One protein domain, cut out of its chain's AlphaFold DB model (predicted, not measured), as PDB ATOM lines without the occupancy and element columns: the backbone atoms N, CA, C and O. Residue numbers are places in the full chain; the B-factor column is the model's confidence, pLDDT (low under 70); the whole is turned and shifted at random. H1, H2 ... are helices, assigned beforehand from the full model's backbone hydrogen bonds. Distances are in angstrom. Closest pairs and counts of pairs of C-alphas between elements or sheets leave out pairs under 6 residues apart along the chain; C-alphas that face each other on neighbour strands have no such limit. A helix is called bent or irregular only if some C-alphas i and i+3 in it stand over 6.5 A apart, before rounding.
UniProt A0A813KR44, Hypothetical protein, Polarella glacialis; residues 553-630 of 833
ATOM      1  N   PHE A 553     -12.495 -21.195  43.254       86.88
ATOM      2  CA  PHE A 553     -12.296 -22.399  42.432       86.88
ATOM      3  C   PHE A 553     -13.473 -22.673  41.467       86.88
ATOM      4  O   PHE A 553     -14.190 -23.667  41.628       86.88
ATOM      5  N   PRO A 554     -13.681 -21.843  40.419       82.06
ATOM      6  CA  PRO A 554     -14.833 -21.955  39.514       82.06
ATOM      7  C   PRO A 554     -14.985 -23.326  38.851       82.06
ATOM      8  O   PRO A 554     -16.102 -23.799  38.672       82.06
ATOM      9  N   LEU A 555     -13.870 -23.994  38.529       87.25
ATOM     10  CA  LEU A 555     -13.898 -25.322  37.918       87.25
ATOM     11  C   LEU A 555     -14.663 -26.333  38.781       87.25
ATOM     12  O   LEU A 555     -15.510 -27.058  38.266       87.25
ATOM     13  N   LEU A 556     -14.395 -26.362  40.092       90.25
ATOM     14  CA  LEU A 556     -15.078 -27.268  41.019       90.25
ATOM     15  C   LEU A 556     -16.561 -26.928  41.140       90.25
ATOM     16  O   LEU A 556     -17.394 -27.831  41.190       90.25
ATOM     17  N   GLN A 557     -16.894 -25.637  41.144       87.25
ATOM     18  CA  GLN A 557     -18.281 -25.187  41.198       87.25
ATOM     19  C   GLN A 557     -19.061 -25.641  39.965       87.25
ATOM     20  O   GLN A 557     -20.128 -26.232  40.109       87.25
ATOM     21  N   THR A 558     -18.509 -25.435  38.768       87.88
ATOM     22  CA  THR A 558     -19.152 -25.854  37.518       87.88
ATOM     23  C   THR A 558     -19.263 -27.374  37.421       87.88
ATOM     24  O   THR A 558     -20.327 -27.881  37.077       87.88
ATOM     25  N   LEU A 559     -18.222 -28.123  37.811       90.88
ATOM     26  CA  LEU A 559     -18.282 -29.589  37.875       90.88
ATOM     27  C   LEU A 559     -19.397 -30.078  38.803       90.88
ATOM     28  O   LEU A 559     -20.116 -31.015  38.464       90.88
ATOM     29  N   ARG A 560     -19.562 -29.442  39.965       90.56
ATOM     30  CA  ARG A 560     -20.618 -29.777  40.925       90.56
ATOM     31  C   ARG A 560     -22.006 -29.435  40.381       90.56
ATOM     32  O   ARG A 560     -22.898 -30.272  40.450       90.56
ATOM     33  N   GLN A 561     -22.178 -28.242  39.813       90.31
ATOM     34  CA  GLN A 561     -23.444 -27.779  39.228       90.31
ATOM     35  C   GLN A 561     -23.908 -28.663  38.068       90.31
ATOM     36  O   GLN A 561     -25.097 -28.951  37.959       90.31
ATOM     37  N   ASN A 562     -22.972 -29.144  37.251       88.81
ATOM     38  CA  ASN A 562     -23.267 -30.035  36.132       88.81
ATOM     39  C   ASN A 562     -23.435 -31.507  36.557       88.81
ATOM     40  O   ASN A 562     -23.667 -32.359  35.705       88.81
ATOM     41  N   GLY A 563     -23.282 -31.837  37.848       89.88
ATOM     42  CA  GLY A 563     -23.335 -33.220  38.336       89.88
ATOM     43  C   GLY A 563     -22.167 -34.089  37.852       89.88
ATOM     44  O   GLY A 563     -22.295 -35.305  37.771       89.88
ATOM     45  N   GLN A 564     -21.034 -33.474  37.503       91.50
ATOM     46  CA  GLN A 564     -19.883 -34.138  36.882       91.50
ATOM     47  C   GLN A 564     -18.726 -34.409  37.855       91.50
ATOM     48  O   GLN A 564     -17.783 -35.119  37.507       91.50
ATOM     49  N   LEU A 565     -18.785 -33.848  39.065       91.69
ATOM     50  CA  LEU A 565     -17.715 -33.945  40.060       91.69
ATOM     51  C   LEU A 565     -17.376 -35.400  40.430       91.69
ATOM     52  O   LEU A 565     -16.205 -35.764  40.464       91.69
ATOM     53  N   GLU A 566     -18.393 -36.239  40.635       91.62
ATOM     54  CA  GLU A 566     -18.229 -37.637  41.067       91.62
ATOM     55  C   GLU A 566     -17.476 -38.509  40.049       91.62
ATOM     56  O   GLU A 566     -16.840 -39.490  40.421       91.62
ATOM     57  N   TYR A 567     -17.472 -38.148  38.760       91.62
ATOM     58  CA  TYR A 567     -16.700 -38.888  37.752       91.62
ATOM     59  C   TYR A 567     -15.189 -38.687  37.891       91.62
ATOM     60  O   TYR A 567     -14.404 -39.503  37.402       91.62
ATOM     61  N   LEU A 568     -14.782 -37.594  38.537       92.88
ATOM     62  CA  LEU A 568     -13.386 -37.231  38.753       92.88
ATOM     63  C   LEU A 568     -12.880 -37.656  40.134       92.88
ATOM     64  O   LEU A 568     -11.677 -37.583  40.382       92.88
ATOM     65  N   LEU A 569     -13.768 -38.139  41.006       94.00
ATOM     66  CA  LEU A 569     -13.441 -38.618  42.344       94.00
ATOM     67  C   LEU A 569     -13.371 -40.150  42.405       94.00
ATOM     68  O   LEU A 569     -14.023 -40.883  41.657       94.00
ATOM     69  N   GLY A 570     -12.495 -40.639  43.276       90.06
ATOM     70  CA  GLY A 570     -12.401 -42.030  43.691       90.06
ATOM     71  C   GLY A 570     -13.399 -42.346  44.803       90.06
ATOM     72  O   GLY A 570     -14.051 -41.466  45.360       90.06
ATOM     73  N   SER A 571     -13.495 -43.626  45.170       88.12
ATOM     74  CA  SER A 571     -14.358 -44.082  46.273       88.12
ATOM     75  C   SER A 571     -13.960 -43.524  47.645       88.12
ATOM     76  O   SER A 571     -14.739 -43.591  48.588       88.12
ATOM     77  N   ASP A 572     -12.736 -43.024  47.763       89.75
ATOM     78  CA  ASP A 572     -12.163 -42.374  48.940       89.75
ATOM     79  C   ASP A 572     -12.387 -40.851  48.959       89.75
ATOM     80  O   ASP A 572     -11.966 -40.182  49.900       89.75
ATOM     81  N   GLY A 573     -13.047 -40.295  47.936       89.19
ATOM     82  CA  GLY A 573     -13.253 -38.856  47.790       89.19
ATOM     83  C   GLY A 573     -12.006 -38.088  47.346       89.19
ATOM     84  O   GLY A 573     -12.026 -36.861  47.366       89.19
ATOM     85  N   MET A 574     -10.928 -38.767  46.941       91.00
ATOM     86  CA  MET A 574      -9.743 -38.136  46.349       91.00
ATOM     87  C   MET A 574      -9.848 -38.110  44.822       91.00
ATOM     88  O   MET A 574     -10.647 -38.856  44.254       91.00
ATOM     89  N   PRO A 575      -9.058 -37.288  44.107       93.31
ATOM     90  CA  PRO A 575      -9.051 -37.327  42.654       93.31
ATOM     91  C   PRO A 575      -8.723 -38.731  42.138       93.31
ATOM     92  O   PRO A 575      -7.692 -39.309  42.476       93.31
ATOM     93  N   ALA A 576      -9.586 -39.268  41.275       90.50
ATOM     94  CA  ALA A 576      -9.436 -40.608  40.702       90.50
ATOM     95  C   ALA A 576      -8.231 -40.738  39.755       90.50
ATOM     96  O   ALA A 576      -7.899 -41.839  39.314       90.50
ATOM     97  N   PHE A 577      -7.609 -39.616  39.403       89.94
ATOM     98  CA  PHE A 577      -6.427 -39.531  38.567       89.94
ATOM     99  C   PHE A 577      -5.404 -38.604  39.218       89.94
ATOM    100  O   PHE A 577      -5.739 -37.488  39.609       89.94
ATOM    101  N   ASN A 578      -4.150 -39.057  39.279       88.62
ATOM    102  CA  ASN A 578      -3.017 -38.257  39.727       88.62
ATOM    103  C   ASN A 578      -2.001 -38.117  38.577       88.62
ATOM    104  O   ASN A 578      -1.322 -39.099  38.259       88.62
ATOM    105  N   PRO A 579      -1.833 -36.921  37.984       83.19
ATOM    106  CA  PRO A 579      -0.923 -36.707  36.861       83.19
ATOM    107  C   PRO A 579       0.561 -36.890  37.209       83.19
ATOM    108  O   PRO A 579       1.379 -37.008  36.303       83.19
ATOM    109  N   LYS A 580       0.933 -36.910  38.494       80.38
ATOM    110  CA  LYS A 580       2.321 -37.097  38.941       80.38
ATOM    111  C   LYS A 580       2.707 -38.577  39.065       80.38
ATOM    112  O   LYS A 580       3.891 -38.891  39.014       80.38
ATOM    113  N   SER A 581       1.738 -39.484  39.213       79.56
ATOM    114  CA  SER A 581       1.986 -40.926  39.404       79.56
ATOM    115  C   SER A 581       1.299 -41.836  38.381       79.56
ATOM    116  O   SER A 581       1.610 -43.025  38.310       79.56
ATOM    117  N   SER A 582       0.391 -41.301  37.564       76.75
ATOM    118  CA  SER A 582      -0.373 -42.061  36.570       76.75
ATOM    119  C   SER A 582       0.175 -41.833  35.161       76.75
ATOM    120  O   SER A 582       0.281 -40.700  34.706       76.75
ATOM    121  N   LEU A 583       0.476 -42.920  34.442       69.50
ATOM    122  CA  LEU A 583       0.994 -42.866  33.065       69.50
ATOM    123  C   LEU A 583      -0.075 -42.504  32.019       69.50
ATOM    124  O   LEU A 583       0.267 -42.115  30.905       69.50
ATOM    125  N   SER A 584      -1.358 -42.645  32.360       75.38
ATOM    126  CA  SER A 584      -2.486 -42.330  31.480       75.38
ATOM    127  C   SER A 584      -3.701 -41.866  32.291       75.38
ATOM    128  O   SER A 584      -3.992 -42.483  33.321       75.38
ATOM    129  N   PRO A 585      -4.434 -40.834  31.839       83.12
ATOM    130  CA  PRO A 585      -5.688 -40.418  32.462       83.12
ATOM    131  C   PRO A 585      -6.763 -41.500  32.420       83.12
ATOM    132  O   PRO A 585      -6.735 -42.405  31.585       83.12
ATOM    133  N   ARG A 586      -7.727 -41.402  33.336       85.06
ATOM    134  CA  ARG A 586      -8.865 -42.318  33.387       85.06
ATOM    135  C   ARG A 586      -9.799 -42.033  32.214       85.06
ATOM    136  O   ARG A 586     -10.005 -40.883  31.827       85.06
ATOM    137  N   THR A 587     -10.406 -43.078  31.668       86.06
ATOM    138  CA  THR A 587     -11.465 -42.913  30.671       86.06
ATOM    139  C   THR A 587     -12.698 -42.307  31.337       86.06
ATOM    140  O   THR A 587     -13.268 -42.913  32.246       86.06
ATOM    141  N   LEU A 588     -13.104 -41.119  30.888       88.75
ATOM    142  CA  LEU A 588     -14.375 -40.503  31.275       88.75
ATOM    143  C   LEU A 588     -15.521 -41.048  30.400       88.75
ATOM    144  O   LEU A 588     -15.256 -41.503  29.282       88.75
ATOM    145  N   PRO A 589     -16.782 -41.014  30.877       89.12
ATOM    146  CA  PRO A 589     -17.943 -41.381  30.065       89.12
ATOM    147  C   PRO A 589     -17.997 -40.582  28.755       89.12
ATOM    148  O   PRO A 589     -17.724 -39.382  28.742       89.12
ATOM    149  N   GLN A 590     -18.330 -41.247  27.644       82.69
ATOM    150  CA  GLN A 590     -18.335 -40.619  26.312       82.69
ATOM    151  C   GLN A 590     -19.477 -39.612  26.124       82.69
ATOM    152  O   GLN A 590     -19.381 -38.725  25.283       82.69
ATOM    153  N   ASP A 591     -20.545 -39.756  26.900       83.75
ATOM    154  CA  ASP A 591     -21.733 -38.905  26.927       83.75
ATOM    155  C   ASP A 591     -21.584 -37.682  27.847       83.75
ATOM    156  O   ASP A 591     -22.485 -36.845  27.913       83.75
ATOM    157  N   LEU A 592     -20.449 -37.546  28.542       87.19
ATOM    158  CA  LEU A 592     -20.180 -36.408  29.411       87.19
ATOM    159  C   LEU A 592     -20.040 -35.122  28.577       87.19
ATOM    160  O   LEU A 592     -19.107 -34.981  27.783       87.19
ATOM    161  N   ASP A 593     -20.932 -34.147  28.781       85.62
ATOM    162  CA  ASP A 593     -20.796 -32.837  28.141       85.62
ATOM    163  C   ASP A 593     -19.607 -32.065  28.730       85.62
ATOM    164  O   ASP A 593     -19.667 -31.515  29.831       85.62
ATOM    165  N   LEU A 594     -18.514 -32.021  27.972       86.50
ATOM    166  CA  LEU A 594     -17.293 -31.282  28.295       86.50
ATOM    167  C   LEU A 594     -17.104 -30.037  27.421       86.50
ATOM    168  O   LEU A 594     -16.058 -29.382  27.486       86.50
ATOM    169  N   SER A 595     -18.094 -29.687  26.597       81.12
ATOM    170  CA  SER A 595     -18.014 -28.531  25.698       81.12
ATOM    171  C   SER A 595     -17.792 -27.229  26.475       81.12
ATOM    172  O   SER A 595     -17.040 -26.351  26.033       81.12
ATOM    173  N   TRP A 596     -18.348 -27.157  27.687       81.25
ATOM    174  CA  TRP A 596     -18.178 -26.038  28.596       81.25
ATOM    175  C   TRP A 596     -16.737 -25.888  29.079       81.25
ATOM    176  O   TRP A 596     -16.325 -24.759  29.276       81.25
ATOM    177  N   VAL A 597     -15.929 -26.938  29.245       79.69
ATOM    178  CA  VAL A 597     -14.567 -26.784  29.800       79.69
ATOM    179  C   VAL A 597     -13.483 -26.740  28.734       79.69
ATOM    180  O   VAL A 597     -12.363 -26.328  29.026       79.69
ATOM    181  N   ALA A 598     -13.826 -27.102  27.493       70.19
ATOM    182  CA  ALA A 598     -12.881 -27.287  26.403       70.19
ATOM    183  C   ALA A 598     -11.810 -26.189  26.325       70.19
ATOM    184  O   ALA A 598     -10.650 -26.558  26.282       70.19
ATOM    185  N   ASP A 599     -12.169 -24.896  26.399       58.22
ATOM    186  CA  ASP A 599     -11.209 -23.766  26.349       58.22
ATOM    187  C   ASP A 599     -10.342 -23.602  27.581       58.22
ATOM    188  O   ASP A 599      -9.166 -23.280  27.457       58.22
ATOM    189  N   ALA A 600     -10.934 -23.796  28.761       64.19
ATOM    190  CA  ALA A 600     -10.253 -23.599  30.033       64.19
ATOM    191  C   ALA A 600      -9.137 -24.626  30.226       64.19
ATOM    192  O   ALA A 600      -8.228 -24.401  31.016       64.19
ATOM    193  N   VAL A 601      -9.214 -25.748  29.497       71.69
ATOM    194  CA  VAL A 601      -8.243 -26.830  29.606       71.69
ATOM    195  C   VAL A 601      -7.330 -26.994  28.395       71.69
ATOM    196  O   VAL A 601      -6.390 -27.782  28.474       71.69
ATOM    197  N   LEU A 602      -7.518 -26.228  27.306       60.22
ATOM    198  CA  LEU A 602      -6.640 -26.278  26.111       60.22
ATOM    199  C   LEU A 602      -5.172 -25.971  26.420       60.22
ATOM    200  O   LEU A 602      -4.286 -26.308  25.634       60.22
ATOM    201  N   SER A 603      -4.935 -25.338  27.558       59.31
ATOM    202  CA  SER A 603      -3.633 -24.936  28.059       59.31
ATOM    203  C   SER A 603      -2.938 -26.032  28.886       59.31
ATOM    204  O   SER A 603      -1.738 -25.972  29.099       59.31
ATOM    205  N   PHE A 604      -3.633 -27.094  29.310       70.69
ATOM    206  CA  PHE A 604      -3.033 -28.144  30.150       70.69
ATOM    207  C   PHE A 604      -2.595 -29.380  29.350       70.69
ATOM    208  O   PHE A 604      -3.119 -29.614  28.260       70.69
ATOM    209  N   PRO A 605      -1.655 -30.197  29.860       70.88
ATOM    210  CA  PRO A 605      -1.260 -31.459  29.235       70.88
ATOM    211  C   PRO A 605      -2.441 -32.421  29.009       70.88
ATOM    212  O   PRO A 605      -3.323 -32.539  29.857       70.88
ATOM    213  N   GLY A 606      -2.439 -33.130  27.873       75.31
ATOM    214  CA  GLY A 606      -3.430 -34.162  27.532       75.31
ATOM    215  C   GLY A 606      -3.812 -34.175  26.046       75.31
ATOM    216  O   GLY A 606      -3.763 -33.153  25.355       75.31
ATOM    217  N   ALA A 607      -4.204 -35.336  25.529       78.38
ATOM    218  CA  ALA A 607      -4.585 -35.522  24.130       78.38
ATOM    219  C   ALA A 607      -6.001 -35.009  23.824       78.38
ATOM    220  O   ALA A 607      -6.276 -34.584  22.704       78.38
ATOM    221  N   ASN A 608      -6.894 -35.004  24.815       85.69
ATOM    222  CA  ASN A 608      -8.277 -34.552  24.671       85.69
ATOM    223  C   ASN A 608      -8.734 -33.705  25.870       85.69
ATOM    224  O   ASN A 608      -8.041 -33.596  26.880       85.69
ATOM    225  N   VAL A 609      -9.915 -33.096  25.750       85.44
ATOM    226  CA  VAL A 609     -10.500 -32.229  26.787       85.44
ATOM    227  C   VAL A 609     -10.656 -32.958  28.127       85.44
ATOM    228  O   VAL A 609     -10.371 -32.371  29.165       85.44
ATOM    229  N   GLY A 610     -11.055 -34.232  28.120       89.81
ATOM    230  CA  GLY A 610     -11.244 -35.020  29.340       89.81
ATOM    231  C   GLY A 610      -9.943 -35.304  30.090       89.81
ATOM    232  O   GLY A 610      -9.905 -35.240  31.316       89.81
ATOM    233  N   GLU A 611      -8.857 -35.573  29.370       88.44
ATOM    234  CA  GLU A 611      -7.522 -35.746  29.956       88.44
ATOM    235  C   GLU A 611      -7.011 -34.453  30.598       88.44
ATOM    236  O   GLU A 611      -6.519 -34.456  31.726       88.44
ATOM    237  N   ARG A 612      -7.188 -33.330  29.899       88.00
ATOM    238  CA  ARG A 612      -6.748 -32.009  30.362       88.00
ATOM    239  C   ARG A 612      -7.572 -31.521  31.553       88.00
ATOM    240  O   ARG A 612      -7.028 -30.928  32.482       88.00
ATOM    241  N   LEU A 613      -8.872 -31.822  31.554       91.12
ATOM    242  CA  LEU A 613      -9.753 -31.606  32.697       91.12
ATOM    243  C   LEU A 613      -9.269 -32.386  33.918       91.12
ATOM    244  O   LEU A 613      -9.157 -31.796  34.984       91.12
ATOM    245  N   GLN A 614      -8.963 -33.677  33.773       92.00
ATOM    246  CA  GLN A 614      -8.456 -34.490  34.883       92.00
ATOM    247  C   GLN A 614      -7.141 -33.941  35.447       92.00
ATOM    248  O   GLN A 614      -6.972 -33.904  36.664       92.00
ATOM    249  N   TYR A 615      -6.238 -33.476  34.576       89.56
ATOM    250  CA  TYR A 615      -5.001 -32.817  34.994       89.56
ATOM    251  C   TYR A 615      -5.287 -31.573  35.842       89.56
ATOM    252  O   TYR A 615      -4.813 -31.483  36.971       89.56
ATOM    253  N   LEU A 616      -6.082 -30.630  35.329       88.62
ATOM    254  CA  LEU A 616      -6.385 -29.387  36.042       88.62
ATOM    255  C   LEU A 616      -7.165 -29.646  37.338       88.62
ATOM    256  O   LEU A 616      -6.859 -29.065  38.378       88.62
ATOM    257  N   PHE A 617      -8.158 -30.534  37.273       92.75
ATOM    258  CA  PHE A 617      -8.989 -30.913  38.408       92.75
ATOM    259  C   PHE A 617      -8.149 -31.382  39.588       92.75
ATOM    260  O   PHE A 617      -8.415 -30.959  40.709       92.75
ATOM    261  N   PHE A 618      -7.122 -32.201  39.337       92.62
ATOM    262  CA  PHE A 618      -6.235 -32.686  40.384       92.62
ATOM    263  C   PHE A 618      -5.667 -31.534  41.222       92.62
ATOM    264  O   PHE A 618      -5.839 -31.534  42.436       92.62
ATOM    265  N   PHE A 619      -5.054 -30.524  40.605       89.56
ATOM    266  CA  PHE A 619      -4.434 -29.421  41.349       89.56
ATOM    267  C   PHE A 619      -5.471 -28.554  42.061       89.56
ATOM    268  O   PHE A 619      -5.359 -28.322  43.263       89.56
ATOM    269  N   VAL A 620      -6.534 -28.164  41.349       90.88
ATOM    270  CA  VAL A 620      -7.615 -27.333  41.900       90.88
ATOM    271  C   VAL A 620      -8.285 -28.014  43.098       90.88
ATOM    272  O   VAL A 620      -8.592 -27.352  44.089       90.88
ATOM    273  N   TRP A 621      -8.493 -29.333  43.033       93.19
ATOM    274  CA  TRP A 621      -9.052 -30.112  44.134       93.19
ATOM    275  C   TRP A 621      -8.184 -30.025  45.388       93.19
ATOM    276  O   TRP A 621      -8.706 -29.738  46.460       93.19
ATOM    277  N   HIS A 622      -6.869 -30.226  45.269       92.25
ATOM    278  CA  HIS A 622      -5.970 -30.183  46.425       92.25
ATOM    279  C   HIS A 622      -5.921 -28.789  47.058       92.25
ATOM    280  O   HIS A 622      -5.946 -28.684  48.284       92.25
ATOM    281  N   SER A 623      -5.928 -27.721  46.254       92.12
ATOM    282  CA  SER A 623      -5.939 -26.349  46.771       92.12
ATOM    283  C   SER A 623      -7.231 -26.059  47.532       92.12
ATOM    284  O   SER A 623      -7.193 -25.591  48.670       92.12
ATOM    285  N   ALA A 624      -8.380 -26.405  46.945       91.81
ATOM    286  CA  ALA A 624      -9.678 -26.230  47.590       91.81
ATOM    287  C   ALA A 624      -9.807 -27.072  48.866       91.81
ATOM    288  O   ALA A 624     -10.309 -26.594  49.882       91.81
ATOM    289  N   HIS A 625      -9.316 -28.310  48.832       91.00
ATOM    290  CA  HIS A 625      -9.371 -29.211  49.973       91.00
ATOM    291  C   HIS A 625      -8.469 -28.746  51.122       91.00
ATOM    292  O   HIS A 625      -8.874 -28.830  52.279       91.00
ATOM    293  N   LEU A 626      -7.283 -28.196  50.836       91.56
ATOM    294  CA  LEU A 626      -6.441 -27.579  51.863       91.56
ATOM    295  C   LEU A 626      -7.131 -26.366  52.502       91.56
ATOM    296  O   LEU A 626      -7.141 -26.255  53.726       91.56
ATOM    297  N   VAL A 627      -7.736 -25.483  51.702       91.25
ATOM    298  CA  VAL A 627      -8.499 -24.334  52.225       91.25
ATOM    299  C   VAL A 627      -9.607 -24.804  53.171       91.25
ATOM    300  O   VAL A 627      -9.797 -24.218  54.236       91.25
ATOM    301  N   GLU A 628     -10.312 -25.881  52.825       90.94
ATOM    302  CA  GLU A 628     -11.353 -26.440  53.688       90.94
ATOM    303  C   GLU A 628     -10.789 -27.040  54.985       90.94
ATOM    304  O   GLU A 628     -11.336 -26.798  56.061       90.94
ATOM    305  N   LYS A 629      -9.652 -27.747  54.925       91.81
ATOM    306  CA  LYS A 629      -8.947 -28.228  56.128       91.81
ATOM    307  C   LYS A 629      -8.576 -27.076  57.068       91.81
ATOM    308  O   LYS A 629      -8.798 -27.173  58.275       91.81
ATOM    309  N   LEU A 630      -8.059 -25.972  56.523       92.06
ATOM    310  CA  LEU A 630      -7.708 -24.773  57.293       92.06
ATOM    311  C   LEU A 630      -8.951 -24.152  57.949       92.06
ATOM    312  O   LEU A 630      -8.938 -23.860  59.142       92.06
TER     313      LEU A 630
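AT A GLANCE: This is residues 553 to 630 of the 833 residues of the protein "Hypothetical protein" of Polarella glacialis (UniProt A0A813KR44). One long helix, H3, runs along the longest axis, and a coil of mostly loop wraps part of the way round it. The short helix H1 crosses H3 near the middle of its length, the single-turn helix H2 packs by its beginning, and the long loop of residues 562 to 597 passes from H1 along another side of H3 and back to H2. The printed part has 78 residues, with three named helices in the order H1, H2, H3 and no named strand; the class is all helix, though under half of the residues, 34 of 78, are in named elements. The whole is compact, with a radius of gyration of the C-alphas of 11.8 A, and rounded, spanning 34 by 28 by 25 A.

HOW THE PARTS SIT: Start at H1, residues 554 to 561, and look from there to H3, residues 609 to 630. The two touch, with Leu 556 and Trp 621 as their closest C-alphas, 7.4 A apart, and H3 takes part with residues 617 to 621 alone. Their lines stand about perpendicular, at 82 degrees. Go on to H2, residues 598 to 601, which is apart from H1. H2 and H3 touch through residues 609 to 616 of H3 alone; their closest C-alphas, those of Val 601 and Arg 612, are 5.4 A apart. Look near residue 616 for a kink of 28 degrees in H3, which is not bent. Every O i to N i+4 pair of H1 is within hydrogen-bond range, as are 17 of 18 in H3, while H2 is too short for such a pair.

IN THESE COORDINATES: Find C-alpha 554 at (-14.833, -21.955, 39.514); from there H1 runs 10.4 A to C-alpha 561. Residues 562 to 597 hold no named element, and their C-alphas lie 5 to 16 A from the mean of all C-alphas. Find C-alpha 598 at (-12.881, -27.287, 26.403), where H2 begins and runs 5.7 A to C-alpha 601. H3 then begins at C-alpha 609, at (-10.500, -32.229, 26.787), and runs 31.5 A to C-alpha 630 at (-7.708, -24.773, 57.293).

THE WHOLE: Look at Gln 590 and Leu 630 for the two C-alphas farthest apart, 36.4 A. The printed part has no cut from residue 553 to residue 630. The link from H1 to H2 is long, with 36 residues, and that from H2 to H3 is short, with 7. In the B-factor column you will find a mean pLDDT of 85.4 for the printed part, with values under 70 at residue 583, residues 599 to 600 and residues 602 to 603; the mean of H2 is 66.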